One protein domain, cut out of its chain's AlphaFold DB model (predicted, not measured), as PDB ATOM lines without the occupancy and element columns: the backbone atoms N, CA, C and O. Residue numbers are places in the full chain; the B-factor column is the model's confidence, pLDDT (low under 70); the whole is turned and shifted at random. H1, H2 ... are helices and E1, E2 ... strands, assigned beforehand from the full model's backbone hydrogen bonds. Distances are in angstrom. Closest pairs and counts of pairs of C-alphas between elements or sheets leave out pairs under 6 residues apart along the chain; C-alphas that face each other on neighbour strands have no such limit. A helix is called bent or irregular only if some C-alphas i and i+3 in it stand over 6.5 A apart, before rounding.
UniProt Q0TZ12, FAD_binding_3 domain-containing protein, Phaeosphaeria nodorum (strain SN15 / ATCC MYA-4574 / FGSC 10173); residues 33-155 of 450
ATOM      1  N   GLY A  33      29.153  21.844 -12.571       89.88
ATOM      2  CA  GLY A  33      28.304  20.791 -12.029       89.88
ATOM      3  C   GLY A  33      26.884  20.892 -12.553       89.88
ATOM      4  O   GLY A  33      26.355  21.993 -12.731       89.88
ATOM      5  N   THR A  34      26.263  19.741 -12.802       92.38
ATOM      6  CA  THR A  34      24.855  19.681 -13.192       92.38
ATOM      7  C   THR A  34      23.989  19.400 -11.969       92.38
ATOM      8  O   THR A  34      24.332  18.587 -11.118       92.38
ATOM      9  N   TRP A  35      22.874  20.113 -11.870       92.94
ATOM     10  CA  TRP A  35      21.925  20.043 -10.766       92.94
ATOM     11  C   TRP A  35      20.535  19.776 -11.296       92.94
ATOM     12  O   TRP A  35      20.097  20.442 -12.233       92.94
ATOM     13  N   ILE A  36      19.821  18.849 -10.676       94.12
ATOM     14  CA  ILE A  36      18.398  18.675 -10.930       94.12
ATOM     15  C   ILE A  36      17.662  19.580  -9.959       94.12
ATOM     16  O   ILE A  36      17.805  19.423  -8.751       94.12
ATOM     17  N   ALA A  37      16.899  20.536 -10.485       93.94
ATOM     18  CA  ALA A  37      16.089  21.435  -9.676       93.94
ATOM     19  C   ALA A  37      14.609  21.271 -10.016       93.94
ATOM     20  O   ALA A  37      14.190  21.448 -11.169       93.94
ATOM     21  N   ALA A  38      13.816  20.976  -8.992       95.38
ATOM     22  CA  ALA A  38      12.385  20.776  -9.083       95.38
ATOM     23  C   ALA A  38      11.613  21.761  -8.203       95.38
ATOM     24  O   ALA A  38      11.998  22.028  -7.069       95.38
ATOM     25  N   ASN A  39      10.505  22.272  -8.734       95.56
ATOM     26  CA  ASN A  39       9.495  23.016  -7.998       95.56
ATOM     27  C   ASN A  39       8.218  22.175  -7.978       95.56
ATOM     28  O   ASN A  39       7.737  21.756  -9.037       95.56
ATOM     29  N   LEU A  40       7.677  21.956  -6.788       95.75
ATOM     30  CA  LEU A  40       6.539  21.093  -6.513       95.75
ATOM     31  C   LEU A  40       5.402  21.920  -5.909       95.75
ATOM     32  O   LEU A  40       5.663  22.845  -5.140       95.75
ATOM     33  N   LYS A  41       4.156  21.564  -6.225       96.44
ATOM     34  CA  LYS A  41       2.962  21.991  -5.490       96.44
ATOM     35  C   LYS A  41       2.346  20.772  -4.825       96.44
ATOM     36  O   LYS A  41       2.039  19.790  -5.496       96.44
ATOM     37  N   LEU A  42       2.175  20.831  -3.513       95.88
ATOM     38  CA  LEU A  42       1.662  19.703  -2.745       95.88
ATOM     39  C   LEU A  42       0.177  19.893  -2.439       95.88
ATOM     40  O   LEU A  42      -0.269  20.974  -2.052       95.88
ATOM     41  N   LYS A  43      -0.595  18.823  -2.607       96.25
ATOM     42  CA  LYS A  43      -2.015  18.743  -2.261       96.25
ATOM     43  C   LYS A  43      -2.168  17.870  -1.031       96.25
ATOM     44  O   LYS A  43      -1.468  16.880  -0.892       96.25
ATOM     45  N   LEU A  44      -3.110  18.203  -0.159       96.00
ATOM     46  CA  LEU A  44      -3.365  17.372   1.010       96.00
ATOM     47  C   LEU A  44      -4.102  16.089   0.605       96.00
ATOM     48  O   LEU A  44      -5.162  16.193  -0.022       96.00
ATOM     49  N   PRO A  45      -3.617  14.896   0.986       96.94
ATOM     50  CA  PRO A  45      -4.462  13.717   0.965       96.94
ATOM     51  C   PRO A  45      -5.556  13.879   2.022       96.94
ATOM     52  O   PRO A  45      -5.310  14.348   3.132       96.94
ATOM     53  N   THR A  46      -6.777  13.484   1.682       97.00
ATOM     54  CA  THR A  46      -7.937  13.547   2.580       97.00
ATOM     55  C   THR A  46      -8.592  12.174   2.695       97.00
ATOM     56  O   THR A  46      -8.450  11.368   1.773       97.00
ATOM     57  N   PRO A  47      -9.371  11.890   3.754       96.56
ATOM     58  CA  PRO A  47     -10.146  10.651   3.838       96.56
ATOM     59  C   PRO A  47     -11.099  10.425   2.650       96.56
ATOM     60  O   PRO A  47     -11.452   9.291   2.360       96.56
ATOM     61  N   GLN A  48     -11.507  11.485   1.943       96.31
ATOM     62  CA  GLN A  48     -12.363  11.388   0.755       96.31
ATOM     63  C   GLN A  48     -11.573  11.038  -0.513       96.31
ATOM     64  O   GLN A  48     -12.055  10.266  -1.334       96.31
ATOM     65  N   THR A  49     -10.377  11.607  -0.686       96.88
ATOM     66  CA  THR A  49      -9.532  11.365  -1.873       96.88
ATOM     67  C   THR A  49      -8.705  10.086  -1.739       96.88
ATOM     68  O   THR A  49      -8.515   9.373  -2.716       96.88
ATOM     69  N   HIS A  50      -8.256   9.777  -0.520       97.50
ATOM     70  CA  HIS A  50      -7.371   8.664  -0.177       97.50
ATOM     71  C   HIS A  50      -7.910   7.897   1.046       97.50
ATOM     72  O   HIS A  50      -7.271   7.893   2.103       97.50
ATOM     73  N   PRO A  51      -9.085   7.245   0.955       96.38
ATOM     74  CA  PRO A  51      -9.746   6.614   2.104       96.38
ATOM     75  C   PRO A  51      -8.914   5.510   2.763       96.38
ATOM     76  O   PRO A  51      -9.009   5.296   3.968       96.38
ATOM     77  N   SER A  52      -8.064   4.829   1.993       94.38
ATOM     78  CA  SER A  52      -7.213   3.734   2.470       94.38
ATOM     79  C   SER A  52      -5.837   4.189   2.976       94.38
ATOM     80  O   SER A  52      -4.978   3.342   3.223       94.38
ATOM     81  N   PHE A  53      -5.582   5.498   3.104       95.69
ATOM     82  CA  PHE A  53      -4.271   5.986   3.536       95.69
ATOM     83  C   PHE A  53      -3.995   5.607   5.008       95.69
ATOM     84  O   PHE A  53      -4.789   5.953   5.887       95.69
ATOM     85  N   PRO A  54      -2.878   4.919   5.324       94.25
ATOM     86  CA  PRO A  54      -2.699   4.272   6.628       94.25
ATOM     87  C   PRO A  54      -2.731   5.201   7.847       94.25
ATOM     88  O   PRO A  54      -3.149   4.771   8.922       94.25
ATOM     89  N   LEU A  55      -2.312   6.466   7.704       94.44
ATOM     90  CA  LEU A  55      -2.218   7.401   8.835       94.44
ATOM     91  C   LEU A  55      -3.579   7.821   9.410       94.44
ATOM     92  O   LEU A  55      -3.633   8.294  10.547       94.44
ATOM     93  N   TRP A  56      -4.681   7.580   8.694       95.44
ATOM     94  CA  TRP A  56      -6.027   7.792   9.236       95.44
ATOM     95  C   TRP A  56      -6.304   6.899  10.447       95.44
ATOM     96  O   TRP A  56      -6.894   7.362  11.422       95.44
ATOM     97  N   ASN A  57      -5.777   5.669  10.455       92.44
ATOM     98  CA  ASN A  57      -5.905   4.743  11.588       92.44
ATOM     99  C   ASN A  57      -5.167   5.230  12.846       92.44
ATOM    100  O   ASN A  57      -5.442   4.760  13.947       92.44
ATOM    101  N   PHE A  58      -4.243   6.178  12.685       91.00
ATOM    102  CA  PHE A  58      -3.468   6.790  13.762       91.00
ATOM    103  C   PHE A  58      -4.010   8.177  14.159       91.00
ATOM    104  O   PHE A  58      -3.378   8.882  14.943       91.00
ATOM    105  N   GLY A  59      -5.170   8.589  13.631       92.81
ATOM    106  CA  GLY A  59      -5.824   9.854  13.990       92.81
ATOM    107  C   GLY A  59      -5.160  11.108  13.410       92.81
ATOM    108  O   GLY A  59      -5.360  12.209  13.933       92.81
ATOM    109  N   TYR A  60      -4.357  10.971  12.352       95.25
ATOM    110  CA  TYR A  60      -3.773  12.120  11.662       95.25
ATOM    111  C   TYR A  60      -4.843  12.888  10.874       95.25
ATOM    112  O   TYR A  60      -5.701  12.292  10.228       95.25
ATOM    113  N   THR A  61      -4.773  14.220  10.900       96.75
ATOM    114  CA  THR A  61      -5.549  15.087   9.996       96.75
ATOM    115  C   THR A  61      -4.769  15.312   8.695       96.75
ATOM    116  O   THR A  61      -3.552  15.107   8.693       96.75
ATOM    117  N   PRO A  62      -5.411  15.750   7.596       96.88
ATOM    118  CA  PRO A  62      -4.715  16.088   6.351       96.88
ATOM    119  C   PRO A  62      -3.513  17.028   6.546       96.88
ATOM    120  O   PRO A  62      -2.453  16.812   5.965       96.88
ATOM    121  N   GLU A  63      -3.649  18.026   7.416       95.00
ATOM    122  CA  GLU A  63      -2.601  18.992   7.754       95.00
ATOM    123  C   GLU A  63      -1.450  18.323   8.504       95.00
ATOM    124  O   GLU A  63      -0.301  18.458   8.099       95.00
ATOM    125  N   LYS A  64      -1.746  17.502   9.523       93.75
ATOM    126  CA  LYS A  64      -0.712  16.753  10.255       93.75
ATOM    127  C   LYS A  64       0.019  15.751   9.370       93.75
ATOM    128  O   LYS A  64       1.192  15.486   9.601       93.75
ATOM    129  N   VAL A  65      -0.663  15.167   8.380       94.81
ATOM    130  CA  VAL A  65       0.006  14.348   7.364       94.81
ATOM    131  C   VAL A  65       0.961  15.218   6.564       94.81
ATOM    132  O   VAL A  65       2.107  14.837   6.392       94.81
ATOM    133  N   TYR A  66       0.534  16.384   6.089       93.69
ATOM    134  CA  TYR A  66       1.435  17.276   5.370       93.69
ATOM    135  C   TYR A  66       2.650  17.679   6.207       93.69
ATOM    136  O   TYR A  66       3.761  17.433   5.753       93.69
ATOM    137  N   ASP A  67       2.458  18.179   7.426       91.38
ATOM    138  CA  ASP A  67       3.559  18.612   8.297       91.38
ATOM    139  C   ASP A  67       4.535  17.470   8.603       91.38
ATOM    140  O   ASP A  67       5.745  17.673   8.619       91.38
ATOM    141  N   LEU A  68       4.024  16.242   8.751       91.75
ATOM    142  CA  LEU A  68       4.851  15.062   8.987       91.75
ATOM    143  C   LEU A  68       5.805  14.753   7.820       91.75
ATOM    144  O   LEU A  68       6.916  14.282   8.052       91.75
ATOM    145  N   TYR A  69       5.391  14.932   6.564       91.31
ATOM    146  CA  TYR A  69       6.254  14.644   5.403       91.31
ATOM    147  C   TYR A  69       6.985  15.886   4.880       91.31
ATOM    148  O   TYR A  69       8.011  15.756   4.217       91.31
ATOM    149  N   TRP A  70       6.471  17.072   5.197       90.12
ATOM    150  CA  TRP A  70       6.895  18.363   4.665       90.12
ATOM    151  C   TRP A  70       7.019  19.383   5.805       90.12
ATOM    152  O   TRP A  70       6.242  20.341   5.861       90.12
ATOM    153  N   PRO A  71       7.968  19.165   6.734       85.50
ATOM    154  CA  PRO A  71       8.072  19.944   7.960       85.50
ATOM    155  C   PRO A  71       8.436  21.409   7.703       85.50
ATOM    156  O   PRO A  71       8.861  21.809   6.617       85.50
ATOM    157  N   GLU A  72       8.268  22.236   8.731       77.94
ATOM    158  CA  GLU A  72       8.621  23.647   8.660       77.94
ATOM    159  C   GLU A  72      10.146  23.842   8.612       77.94
ATOM    160  O   GLU A  72      10.870  23.450   9.528       77.94
ATOM    161  N   GLY A  73      10.635  24.501   7.557       70.31
ATOM    162  CA  GLY A  73      12.021  24.956   7.470       70.31
ATOM    163  C   GLY A  73      12.661  24.777   6.098       70.31
ATOM    164  O   GLY A  73      12.069  24.264   5.148       70.31
ATOM    165  N   TRP A  74      13.902  25.254   5.998       68.38
ATOM    166  CA  TRP A  74      14.809  24.900   4.912       68.38
ATOM    167  C   TRP A  74      15.698  23.765   5.403       68.38
ATOM    168  O   TRP A  74      16.362  23.903   6.431       68.38
ATOM    169  N   HIS A  75      15.725  22.651   4.683       70.88
ATOM    170  CA  HIS A  75      16.464  21.470   5.088       70.88
ATOM    171  C   HIS A  75      17.553  21.140   4.067       70.88
ATOM    172  O   HIS A  75      17.304  20.950   2.876       70.88
ATOM    173  N   PHE A  76      18.784  21.037   4.559       65.44
ATOM    174  CA  PHE A  76      19.839  20.301   3.878       65.44
ATOM    175  C   PHE A  76      19.762  18.873   4.397       65.44
ATOM    176  O   PHE A  76      20.153  18.592   5.529       65.44
ATOM    177  N   CYS A  77      19.161  17.988   3.614       65.19
ATOM    178  CA  CYS A  77      18.980  16.606   4.017       65.19
ATOM    179  C   CYS A  77      20.046  15.728   3.348       65.19
ATOM    180  O   CYS A  77      20.384  15.915   2.178       65.19
ATOM    181  N   SER A  78      20.480  14.692   4.068       63.59
ATOM    182  CA  SER A  78      21.089  13.487   3.491       63.59
ATOM    183  C   SER A  78      20.237  12.257   3.851       63.59
ATOM    184  O   SER A  78      20.740  11.337   4.500       63.59
ATOM    185  N   PRO A  79      18.932  12.231   3.504       64.38
ATOM    186  CA  PRO A  79      18.155  10.996   3.592       64.38
ATOM    187  C   PRO A  79      18.739  10.004   2.560       64.38
ATOM    188  O   PRO A  79      19.531  10.437   1.717       64.38
ATOM    189  N   PRO A  80      18.451   8.689   2.619       67.44
ATOM    190  CA  PRO A  80      19.132   7.711   1.763       67.44
ATOM    191  C   PRO A  80      19.176   8.178   0.299       67.44
ATOM    192  O   PRO A  80      18.134   8.447  -0.291       67.44
ATOM    193  N   GLY A  81      20.387   8.336  -0.249       75.50
ATOM    194  CA  GLY A  81      20.610   8.946  -1.561       75.50
ATOM    195  C   GLY A  81      21.586  10.125  -1.521       75.50
ATOM    196  O   GLY A  81      22.584  10.104  -0.799       75.50
ATOM    197  N   LYS A  82      21.330  11.134  -2.360       85.56
ATOM    198  CA  LYS A  82      22.225  12.280  -2.574       85.56
ATOM    199  C   LYS A  82      21.939  13.435  -1.605       85.56
ATOM    200  O   LYS A  82      20.772  13.689  -1.296       85.56
ATOM    201  N   PRO A  83      22.962  14.206  -1.192       87.88
ATOM    202  CA  PRO A  83      22.749  15.465  -0.486       87.88
ATOM    203  C   PRO A  83      21.812  16.384  -1.266       87.88
ATOM    204  O   PRO A  83      21.935  16.532  -2.485       87.88
ATOM    205  N   THR A  84      20.833  16.947  -0.561       87.25
ATOM    206  CA  THR A  84      19.721  17.680  -1.173       87.25
ATOM    207  C   THR A  84      19.409  18.937  -0.402       87.25
ATOM    208  O   THR A  84      19.220  18.899   0.814       87.25
ATOM    209  N   ALA A  85      19.293  20.045  -1.127       87.88
ATOM    210  CA  ALA A  85      18.688  21.259  -0.614       87.88
ATOM    211  C   ALA A  85      17.186  21.205  -0.907       87.88
ATOM    212  O   ALA A  85      16.771  21.161  -2.068       87.88
ATOM    213  N   THR A  86      16.372  21.187   0.145       88.25
ATOM    214  CA  THR A  86      14.917  21.215   0.031       88.25
ATOM    215  C   THR A  86      14.314  22.261   0.951       88.25
ATOM    216  O   THR A  86      14.779  22.468   2.070       88.25
ATOM    217  N   GLY A  87      13.284  22.955   0.487       89.62
ATOM    218  CA  GLY A  87      12.615  23.943   1.317       89.62
ATOM    219  C   GLY A  87      11.357  24.509   0.691       89.62
ATOM    220  O   GLY A  87      11.160  24.494  -0.530       89.62
ATOM    221  N   ARG A  88      10.501  25.036   1.563       90.19
ATOM    222  CA  ARG A  88       9.276  25.732   1.182       90.19
ATOM    223  C   ARG A  88       9.592  27.116   0.611       90.19
ATOM    224  O   ARG A  88      10.491  27.805   1.089       90.19
ATOM    225  N   PHE A  89       8.817  27.557  -0.376       87.38
ATOM    226  CA  PHE A  89       8.829  28.946  -0.844       87.38
ATOM    227  C   PHE A  89       7.401  29.493  -0.952       87.38
ATOM    228  O   PHE A  89       6.474  28.756  -1.253       87.38
ATOM    229  N   GLY A  90       7.206  30.789  -0.696       86.94
ATOM    230  CA  GLY A  90       5.867  31.399  -0.649       86.94
ATOM    231  C   GLY A  90       5.120  31.165   0.677       86.94
ATOM    232  O   GLY A  90       5.752  30.778   1.660       86.94
ATOM    233  N   PRO A  91       3.805  31.449   0.748       89.44
ATOM    234  CA  PRO A  91       2.958  31.194   1.924       89.44
ATOM    235  C   PRO A  91       2.845  29.704   2.282       89.44
ATOM    236  O   PRO A  91       3.103  28.835   1.446       89.44
ATOM    237  N   TYR A  92       2.489  29.387   3.528       88.12
ATOM    238  CA  TYR A  92       2.402  27.993   3.996       88.12
ATOM    239  C   TYR A  92       1.261  27.242   3.293       88.12
ATOM    240  O   TYR A  92       1.420  26.103   2.857       88.12
ATOM    241  N   GLU A  93       0.150  27.933   3.069       90.75
ATOM    242  CA  GLU A  93      -1.093  27.428   2.490       90.75
ATOM    243  C   GLU A  93      -0.944  27.044   1.010       90.75
ATOM    244  O   GLU A  93      -1.666  26.174   0.515       90.75
ATOM    245  N   GLU A  94       0.014  27.660   0.309       92.69
ATOM    246  CA  GLU A  94       0.328  27.377  -1.096       92.69
ATOM    247  C   GLU A  94       1.098  26.062  -1.281       92.69
ATOM    248  O   GLU A  94       1.051  25.478  -2.367       92.69
ATOM    249  N   ARG A  95       1.779  25.583  -0.225       93.31
ATOM    250  CA  ARG A  95       2.501  24.297  -0.184       93.31
ATOM    251  C   ARG A  95       3.449  24.095  -1.371       93.31
ATOM    252  O   ARG A  95       3.498  23.027  -1.988       93.31
ATOM    253  N   LEU A  96       4.188  25.149  -1.700       94.12
ATOM    254  CA  LEU A  96       5.175  25.150  -2.771       94.12
ATOM    255  C   LEU A  96       6.552  24.775  -2.225       94.12
ATOM    256  O   LEU A  96       7.021  25.352  -1.244       94.12
ATOM    257  N   TRP A  97       7.206  23.826  -2.887       93.44
ATOM    258  CA  TRP A  97       8.469  23.243  -2.438       93.44
ATOM    259  C   TRP A  97       9.511  23.227  -3.536       93.44
ATOM    260  O   TRP A  97       9.209  22.909  -4.684       93.44
ATOM    261  N   ARG A  98      10.755  23.536  -3.184       92.62
ATOM    262  CA  ARG A  98      11.909  23.426  -4.074       92.62
ATOM    263  C   ARG A  98      12.798  22.280  -3.623       92.62
ATOM    264  O   ARG A  98      13.056  22.169  -2.434       92.62
ATOM    265  N   HIS A  99      13.239  21.451  -4.563       91.44
ATOM    266  CA  HIS A  99      14.157  20.332  -4.340       91.44
ATOM    267  C   HIS A  99      15.314  20.410  -5.323       91.44
ATOM    268  O   HIS A  99      15.084  20.500  -6.531       91.44
ATOM    269  N   GLU A 100      16.541  20.361  -4.814       91.50
ATOM    270  CA  GLU A 100      17.750  20.448  -5.625       91.50
ATOM    271  C   GLU A 100      18.806  19.448  -5.174       91.50
ATOM    272  O   GLU A 100      19.167  19.406  -3.998       91.50
ATOM    273  N   PHE A 101      19.338  18.682  -6.123       91.38
ATOM    274  CA  PHE A 101      20.440  17.753  -5.883       91.38
ATOM    275  C   PHE A 101      21.410  17.727  -7.066       91.38
ATOM    276  O   PHE A 101      21.049  17.993  -8.217       91.38
ATOM    277  N   ARG A 102      22.668  17.400  -6.771       91.44
ATOM    278  CA  ARG A 102      23.760  17.355  -7.746       91.44
ATOM    279  C   ARG A 102      23.757  16.037  -8.537       91.44
ATOM    280  O   ARG A 102      23.604  14.953  -7.975       91.44
ATOM    281  N   GLN A 103      23.971  16.118  -9.848       92.19
ATOM    282  CA  GLN A 103      24.134  14.981 -10.760       92.19
ATOM    283  C   GLN A 103      25.397  15.182 -11.609       92.19
ATOM    284  O   GLN A 103      25.364  15.864 -12.630       92.19
ATOM    285  N   ASP A 104      26.518  14.605 -11.182       86.06
ATOM    286  CA  ASP A 104      27.820  14.836 -11.823       86.06
ATOM    287  C   ASP A 104      27.976  14.164 -13.194       86.06
ATOM    288  O   ASP A 104      28.598  14.725 -14.092       86.06
ATOM    289  N   ASP A 105      27.375  12.995 -13.373       90.12
ATOM    290  CA  ASP A 105      27.395  12.166 -14.582       90.12
ATOM    291  C   ASP A 105      26.184  12.412 -15.500       90.12
ATOM    292  O   ASP A 105      25.828  11.559 -16.315       90.12
ATOM    293  N   TRP A 106      25.540  13.581 -15.378       90.88
ATOM    294  CA  TRP A 106      24.380  13.920 -16.201       90.88
ATOM    295  C   TRP A 106      24.684  13.785 -17.700       90.88
ATOM    296  O   TRP A 106      25.642  14.369 -18.214       90.88
ATOM    297  N   ASN A 107      23.792  13.102 -18.416       88.44
ATOM    298  CA  ASN A 107      23.764  13.060 -19.870       88.44
ATOM    299  C   ASN A 107      22.359  13.410 -20.388       88.44
ATOM    300  O   ASN A 107      21.364  13.166 -19.712       88.44
ATOM    301  N   ASP A 108      22.272  13.967 -21.598       86.19
ATOM    302  CA  ASP A 108      21.009  14.472 -22.167       86.19
ATOM    303  C   ASP A 108      19.958  13.379 -22.458       86.19
ATOM    304  O   ASP A 108      18.815  13.708 -22.779       86.19
ATOM    305  N   ASN A 109      20.315  12.094 -22.329       89.62
ATOM    306  CA  ASN A 109      19.375  10.978 -22.449       89.62
ATOM    307  C   ASN A 109      18.709  10.613 -21.110       89.62
ATOM    308  O   ASN A 109      17.759   9.835 -21.115       89.62
ATOM    309  N   MET A 110      19.188  11.140 -19.978       92.12
ATOM    310  CA  MET A 110      18.573  10.921 -18.665       92.12
ATOM    311  C   MET A 110      17.261  11.700 -18.534       92.12
ATOM    312  O   MET A 110      17.111  12.798 -19.079       92.12
ATOM    313  N   ASP A 111      16.327  11.166 -17.747       93.75
ATOM    314  CA  ASP A 111      15.096  11.862 -17.381       93.75
ATOM    315  C   ASP A 111      15.226  12.477 -15.980       93.75
ATOM    316  O   ASP A 111      15.330  11.792 -14.963       93.75
ATOM    317  N   ALA A 112      15.212  13.809 -15.921       93.88
ATOM    318  CA  ALA A 112      15.311  14.545 -14.662       93.88
ATOM    319  C   ALA A 112      14.136  14.255 -13.710       93.88
ATOM    320  O   ALA A 112      14.299  14.305 -12.492       93.88
ATOM    321  N   THR A 113      12.955  13.966 -14.259       95.00
ATOM    322  CA  THR A 113      11.752  13.648 -13.487       95.00
ATOM    323  C   THR A 113      11.831  12.243 -12.902       95.00
ATOM    324  O   THR A 113      11.429  12.050 -11.757       95.00
ATOM    325  N   GLU A 114      12.371  11.277 -13.644       94.75
ATOM    326  CA  GLU A 114      12.615   9.923 -13.132       94.75
ATOM    327  C   GLU A 114      13.606   9.950 -11.963       94.75
ATOM    328  O   GLU A 114      13.265   9.495 -10.872       94.75
ATOM    329  N   LEU A 115      14.754  10.619 -12.134       93.25
ATOM    330  CA  LEU A 115      15.739  10.816 -11.061       93.25
ATOM    331  C   LEU A 115      15.139  11.517  -9.838       93.25
ATOM    332  O   LEU A 115      15.444  11.170  -8.698       93.25
ATOM    333  N   LEU A 116      14.283  12.521 -10.057       93.69
ATOM    334  CA  LEU A 116      13.572  13.182  -8.967       93.69
ATOM    335  C   LEU A 116      12.705  12.186  -8.194       93.69
ATOM    336  O   LEU A 116      12.695  12.244  -6.972       93.69
ATOM    337  N   TRP A 117      11.980  11.290  -8.867       93.88
ATOM    338  CA  TRP A 117      11.135  10.300  -8.195       93.88
ATOM    339  C   TRP A 117      11.930   9.215  -7.474       93.88
ATOM    340  O   TRP A 117      11.519   8.814  -6.383       93.88
ATOM    341  N   GLU A 118      13.044   8.761  -8.049       91.75
ATOM    342  CA  GLU A 118      13.987   7.854  -7.382       91.75
ATOM    343  C   GLU A 118      14.493   8.463  -6.076       91.75
ATOM    344  O   GLU A 118      14.514   7.800  -5.040       91.75
ATOM    345  N   HIS A 119      14.840   9.747  -6.120       89.69
ATOM    346  CA  HIS A 119      15.386  10.463  -4.978       89.69
ATOM    347  C   HIS A 119      14.318  10.864  -3.950       89.69
ATOM    348  O   HIS A 119      14.529  10.765  -2.743       89.69
ATOM    349  N   LEU A 120      13.134  11.273  -4.411       90.81
ATOM    350  CA  LEU A 120      12.040  11.695  -3.543       90.81
ATOM    351  C   LEU A 120      11.376  10.507  -2.847       90.81
ATOM    352  O   LEU A 120      10.969  10.644  -1.698       90.81
ATOM    353  N   GLY A 121      11.284   9.348  -3.507       91.75
ATOM    354  CA  GLY A 121      10.601   8.159  -2.993       91.75
ATOM    355  C   GLY A 121      10.992   7.800  -1.555       91.75
ATOM    356  O   GLY A 121      10.095   7.734  -0.710       91.75
ATOM    357  N   PRO A 122      12.288   7.635  -1.233       89.88
ATOM    358  CA  PRO A 122      12.738   7.398   0.136       89.88
ATOM    359  C   PRO A 122      12.450   8.557   1.101       89.88
ATOM    360  O   PRO A 122      12.128   8.307   2.256       89.88
ATOM    361  N   MET A 123      12.518   9.816   0.649       88.56
ATOM    362  CA  MET A 123      12.255  10.998   1.490       88.56
ATOM    363  C   MET A 123      10.803  11.081   1.949       88.56
ATOM    364  O   MET A 123      10.522  11.476   3.078       88.56
ATOM    365  N   ILE A 124       9.880  10.698   1.070       91.62
ATOM    366  CA  ILE A 124       8.445  10.724   1.344       91.62
ATOM    367  C   ILE A 124       7.924   9.379   1.859       91.62
ATOM    368  O   ILE A 124       6.717   9.158   1.838       91.62
ATOM    369  N   THR A 125       8.803   8.472   2.300       92.88
ATOM    370  CA  THR A 125       8.432   7.169   2.871       92.88
ATOM    371  C   THR A 125       8.913   7.083   4.310       92.88
ATOM    372  O   THR A 125      10.083   7.314   4.598       92.88
ATOM    373  N   ARG A 126       8.010   6.758   5.235       91.62
ATOM    374  CA  ARG A 126       8.300   6.737   6.672       91.62
ATOM    375  C   ARG A 126       7.783   5.457   7.315       91.62
ATOM    376  O   ARG A 126       6.717   4.957   6.969       91.62
ATOM    377  N   GLU A 127       8.522   4.964   8.302       93.06
ATOM    378  CA  GLU A 127       8.093   3.871   9.192       93.06
ATOM    379  C   GLU A 127       7.666   4.376  10.570       93.06
ATOM    380  O   GLU A 127       7.071   3.634  11.344       93.06
ATOM    381  N   ARG A 128       8.004   5.628  10.900       91.81
ATOM    382  CA  ARG A 128       7.769   6.232  12.211       91.81
ATOM    383  C   ARG A 128       7.381   7.698  12.078       91.81
ATOM    384  O   ARG A 128       7.798   8.380  11.131       91.81
ATOM    385  N   ASP A 129       6.627   8.187  13.055       89.38
ATOM    386  CA  ASP A 129       6.381   9.617  13.214       89.38
ATOM    387  C   ASP A 129       7.541  10.348  13.914       89.38
ATOM    388  O   ASP A 129       8.557   9.754  14.275       89.38
ATOM    389  N   GLU A 130       7.399  11.662  14.095       84.06
ATOM    390  CA  GLU A 130       8.393  12.516  14.764       84.06
ATOM    391  C   GLU A 130       8.614  12.163  16.242       84.06
ATOM    392  O   GLU A 130       9.654  12.488  16.809       84.06
ATOM    393  N   LYS A 131       7.655  11.471  16.870       86.38
ATOM    394  CA  LYS A 131       7.725  11.011  18.263       86.38
ATOM    395  C   LYS A 131       8.268   9.582  18.375       86.38
ATOM    396  O   LYS A 131       8.348   9.045  19.478       86.38
ATOM    397  N   GLY A 132       8.646   8.960  17.255       87.38
ATOM    398  CA  GLY A 132       9.183   7.602  17.193       87.38
ATOM    399  C   GLY A 132       8.125   6.493  17.201       87.38
ATOM    400  O   GLY A 132       8.497   5.313  17.234       87.38
ATOM    401  N   ILE A 133       6.832   6.840  17.142       87.69
ATOM    402  CA  ILE A 133       5.735   5.868  17.079       87.69
ATOM    403  C   ILE A 133       5.823   5.144  15.741       87.69
ATOM    404  O   ILE A 133       5.799   5.772  14.684       87.69
ATOM    405  N   SER A 134       5.940   3.817  15.791       91.75
ATOM    406  CA  SER A 134       6.013   2.984  14.592       91.75
ATOM    407  C   SER A 134       4.654   2.876  13.921       91.75
ATOM    408  O   SER A 134       3.657   2.531  14.555       91.75
ATOM    409  N   PHE A 135       4.641   3.097  12.614       90.75
ATOM    410  CA  PHE A 135       3.542   2.696  11.756       90.75
ATOM    411  C   PHE A 135       3.588   1.174  11.565       90.75
ATOM    412  O   PHE A 135       4.645   0.550  11.675       90.75
ATOM    413  N   SER A 136       2.432   0.558  11.305       86.69
ATOM    414  CA  SER A 136       2.312  -0.894  11.091       86.69
ATOM    415  C   SER A 136       2.965  -1.378   9.790       86.69
ATOM    416  O   SER A 136       3.153  -2.576   9.605       86.69
ATOM    417  N   GLN A 137       3.295  -0.451   8.892       91.50
ATOM    418  CA  GLN A 137       3.956  -0.673   7.612       91.50
ATOM    419  C   GLN A 137       4.677   0.608   7.178       91.50
ATOM    420  O   GLN A 137       4.410   1.680   7.726       91.50
ATOM    421  N   GLN A 138       5.538   0.518   6.164       93.44
ATOM    422  CA  GLN A 138       6.054   1.704   5.480       93.44
ATOM    423  C   GLN A 138       4.896   2.486   4.860       93.44
ATOM    424  O   GLN A 138       4.080   1.932   4.120       93.44
ATOM    425  N   VAL A 139       4.824   3.777   5.164       95.25
ATOM    426  CA  VAL A 139       3.812   4.677   4.616       95.25
ATOM    427  C   VAL A 139       4.505   5.693   3.726       95.25
ATOM    428  O   VAL A 139       5.380   6.429   4.177       95.25
ATOM    429  N   GLN A 140       4.123   5.711   2.452       95.12
ATOM    430  CA  GLN A 140       4.605   6.680   1.474       95.12
ATOM    431  C   GLN A 140       3.547   7.762   1.247       95.12
ATOM    432  O   GLN A 140       2.371   7.440   1.080       95.12
ATOM    433  N   TYR A 141       3.951   9.032   1.210       96.06
ATOM    434  CA  TYR A 141       3.064  10.126   0.820       96.06
ATOM    435  C   TYR A 141       2.529   9.899  -0.610       96.06
ATOM    436  O   TYR A 141       3.322   9.548  -1.491       96.06
ATOM    437  N   PRO A 142       1.224  10.093  -0.886       96.75
ATOM    438  CA  PRO A 142       0.663   9.797  -2.206       96.75
ATOM    439  C   PRO A 142       1.327  10.612  -3.324       96.75
ATOM    440  O   PRO A 142       1.430  11.836  -3.243       96.75
ATOM    441  N   LYS A 143       1.796   9.939  -4.382       95.75
ATOM    442  CA  LYS A 143       2.528  10.595  -5.482       95.75
ATOM    443  C   LYS A 143       1.649  11.550  -6.291       95.75
ATOM    444  O   LYS A 143       2.138  12.566  -6.766       95.75
ATOM    445  N   ASP A 144       0.362  11.254  -6.429       96.38
ATOM    446  CA  ASP A 144      -0.628  12.097  -7.111       96.38
ATOM    447  C   ASP A 144      -0.982  13.372  -6.322       96.38
ATOM    448  O   ASP A 144      -1.459  14.354  -6.900       96.38
ATOM    449  N   CYS A 145      -0.654  13.414  -5.026       97.31
ATOM    450  CA  CYS A 145      -0.663  14.632  -4.220       97.31
ATOM    451  C   CYS A 145       0.559  15.538  -4.464       97.31
ATOM    452  O   CYS A 145       0.606  16.641  -3.919       97.31
ATOM    453  N   ILE A 146       1.537  15.116  -5.273       97.50
ATOM    454  CA  ILE A 146       2.759  15.874  -5.569       97.50
ATOM    455  C   ILE A 146       2.732  16.302  -7.037       97.50
ATOM    456  O   ILE A 146       3.039  15.539  -7.951       97.50
ATOM    457  N   GLU A 147       2.385  17.561  -7.275       97.31
ATOM    458  CA  GLU A 147       2.385  18.141  -8.612       97.31
ATOM    459  C   GLU A 147       3.765  18.717  -8.944       97.31
ATOM    460  O   GLU A 147       4.237  19.653  -8.296       97.31
ATOM    461  N   ILE A 148       4.414  18.196  -9.986       97.31
ATOM    462  CA  ILE A 148       5.671  18.754 -10.494       97.31
ATOM    463  C   ILE A 148       5.350  19.956 -11.386       97.31
ATOM    464  O   ILE A 148       5.032  19.801 -12.564       97.31
ATOM    465  N   ILE A 149       5.500  21.168 -10.846       96.06
ATOM    466  CA  ILE A 149       5.376  22.415 -11.620       96.06
ATOM    467  C   ILE A 149       6.507  22.492 -12.650       96.06
ATOM    468  O   ILE A 149       6.318  22.867 -13.808       96.06
ATOM    469  N   ARG A 150       7.725  22.153 -12.213       94.81
ATOM    470  CA  ARG A 150       8.928  22.168 -13.045       94.81
ATOM    471  C   ARG A 150       9.951  21.193 -12.486       94.81
ATOM    472  O   ARG A 150      10.193  21.219 -11.292       94.81
ATOM    473  N   CYS A 151      10.615  20.428 -13.342       95.19
ATOM    474  CA  CYS A 151      11.832  19.683 -13.015       95.19
ATOM    475  C   CYS A 151      12.799  19.813 -14.194       95.19
ATOM    476  O   CYS A 151      12.396  19.574 -15.340       95.19
ATOM    477  N   ARG A 152      14.014  20.318 -13.955       93.12
ATOM    478  CA  ARG A 152      14.993  20.589 -15.018       93.12
ATOM    479  C   ARG A 152      16.437  20.368 -14.554       93.12
ATOM    480  O   ARG A 152      16.757  20.744 -13.425       93.12
ATOM    481  N   PRO A 153      17.307  19.867 -15.446       93.19
ATOM    482  CA  PRO A 153      18.751  19.899 -15.260       93.19
ATOM    483  C   PRO A 153      19.317  21.306 -15.537       93.19
ATOM    484  O   PRO A 153      19.031  21.927 -16.566       93.19
ATOM    485  N   TYR A 154      20.158  21.795 -14.628       89.88
ATOM    486  CA  TYR A 154      20.884  23.062 -14.703       89.88
ATOM    487  C   TYR A 154      22.380  22.817 -14.661       89.88
ATOM    488  O   TYR A 154      22.884  22.252 -13.696       89.88
ATOM    489  N   HIS A 155      23.105  23.287 -15.674       89.50
ATOM    490  CA  HIS A 155      24.559  23.171 -15.695       89.50
ATOM    491  C   HIS A 155      25.225  24.452 -15.193       89.50
ATOM    492  O   HIS A 155      25.399  25.411 -15.944       89.50
TER     493      HIS A 155
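This is residues 33 to 155 of the 450 residues of the protein "FAD_binding_3 domain-containing protein" of Phaeosphaeria nodorum (strain SN15 / ATCC MYA-4574 / FGSC 10173) (UniProt Q0TZ12). What does the model look like? A twisted wall of five strands has the helix H3 packed across one face and no named helix on the other. Toward the other end of the long axis lie the small hairpin of E5 and E6 and the short helices H1 and H2. What is it built of? The printed part has 123 residues with three named helices and seven named strands, in the order E1 H1 H2 E2 E3 E4 H3 E5 E6 E7, and its class is mixed, helices and strands. The large sheet has the order E2, E3, E4, E1, E7 and is antiparallel, like the pair E5 and E6. The whole is compact, with a radius of gyration of the C-alphas of 15.0 A, and spans 44 by 27 by 25 A.

How do the strands of the largest sheet pair? Its order is E2, residues 74 to 77, E3, 84 to 89, E4, 96 to 102, E1, 33 to 42, and E7, 146 to 155. E2, E3 and E4 form a meander, each strand the antiparallel neighbour of the one before, and both its pairs are hairpins. Within hydrogen-bond range are N 75 and O 86 at 2.8 A, N 85 and O 100 at 2.9 A, N 38 and O 99 at 2.8 A, and N 37 and O 152 at 3.0 A. What is on this sheet? H3, residues 112 to 123, is on one face at a height of 8.7 A over the sheet, giving two layers, helices on one face of a sheet. It runs across the strands, at 66 degrees to E1 on the local plane, and is only just over E4, E1 and E7, with 3 C-alphas on each. Its closest C-alphas with E7 are those of Thr 113 and Cys 151, 6.1 A. What else is there? E5, residues 125 to 128, and E6, 134 to 140, form an antiparallel hairpin, with N 126 and O 139 at 2.9 A. The closest C-alphas of E6 and H1, residues 54 to 58, are those of Val 139 and Pro 54, 6.8 A. H1 and H2, residues 62 to 69, are close but not clearly touching, their closest C-alphas those of Leu 55 and Val 65, 7.4 A. How do the helix backbones run? Every O i to N i+4 pair is within hydrogen-bond range in H2, 6 of 8 are in H3, and 0 of 1 in H1, where 2 of 2 O i to N i+3 pairs are.

Where are the anchor points? E1 begins with C-alpha 33 at (28.304, 20.791, -12.029), and E7 ends with C-alpha 155 at (24.559, 23.171, -15.695). How long are the longer elements? From first to last C-alpha, E1 is 28.2 A, E7 25.1 A, E4 20.8 A and H3 16.8 A. E7 bends by 59 degrees at residue 149, and H3 is only just irregular, with C-alphas 119 and 122 6.52 A apart.

How large is it? The two C-alphas farthest apart are those of Gly 59 and Asp 108, 45.3 A. Is it unbroken? The printed part has no cut, and the one long link is E1 to H1, with 11 residues. Where is confidence low? The mean pLDDT of the printed part is 90.6, and residue 74 and residues 76 to 80 are under 70.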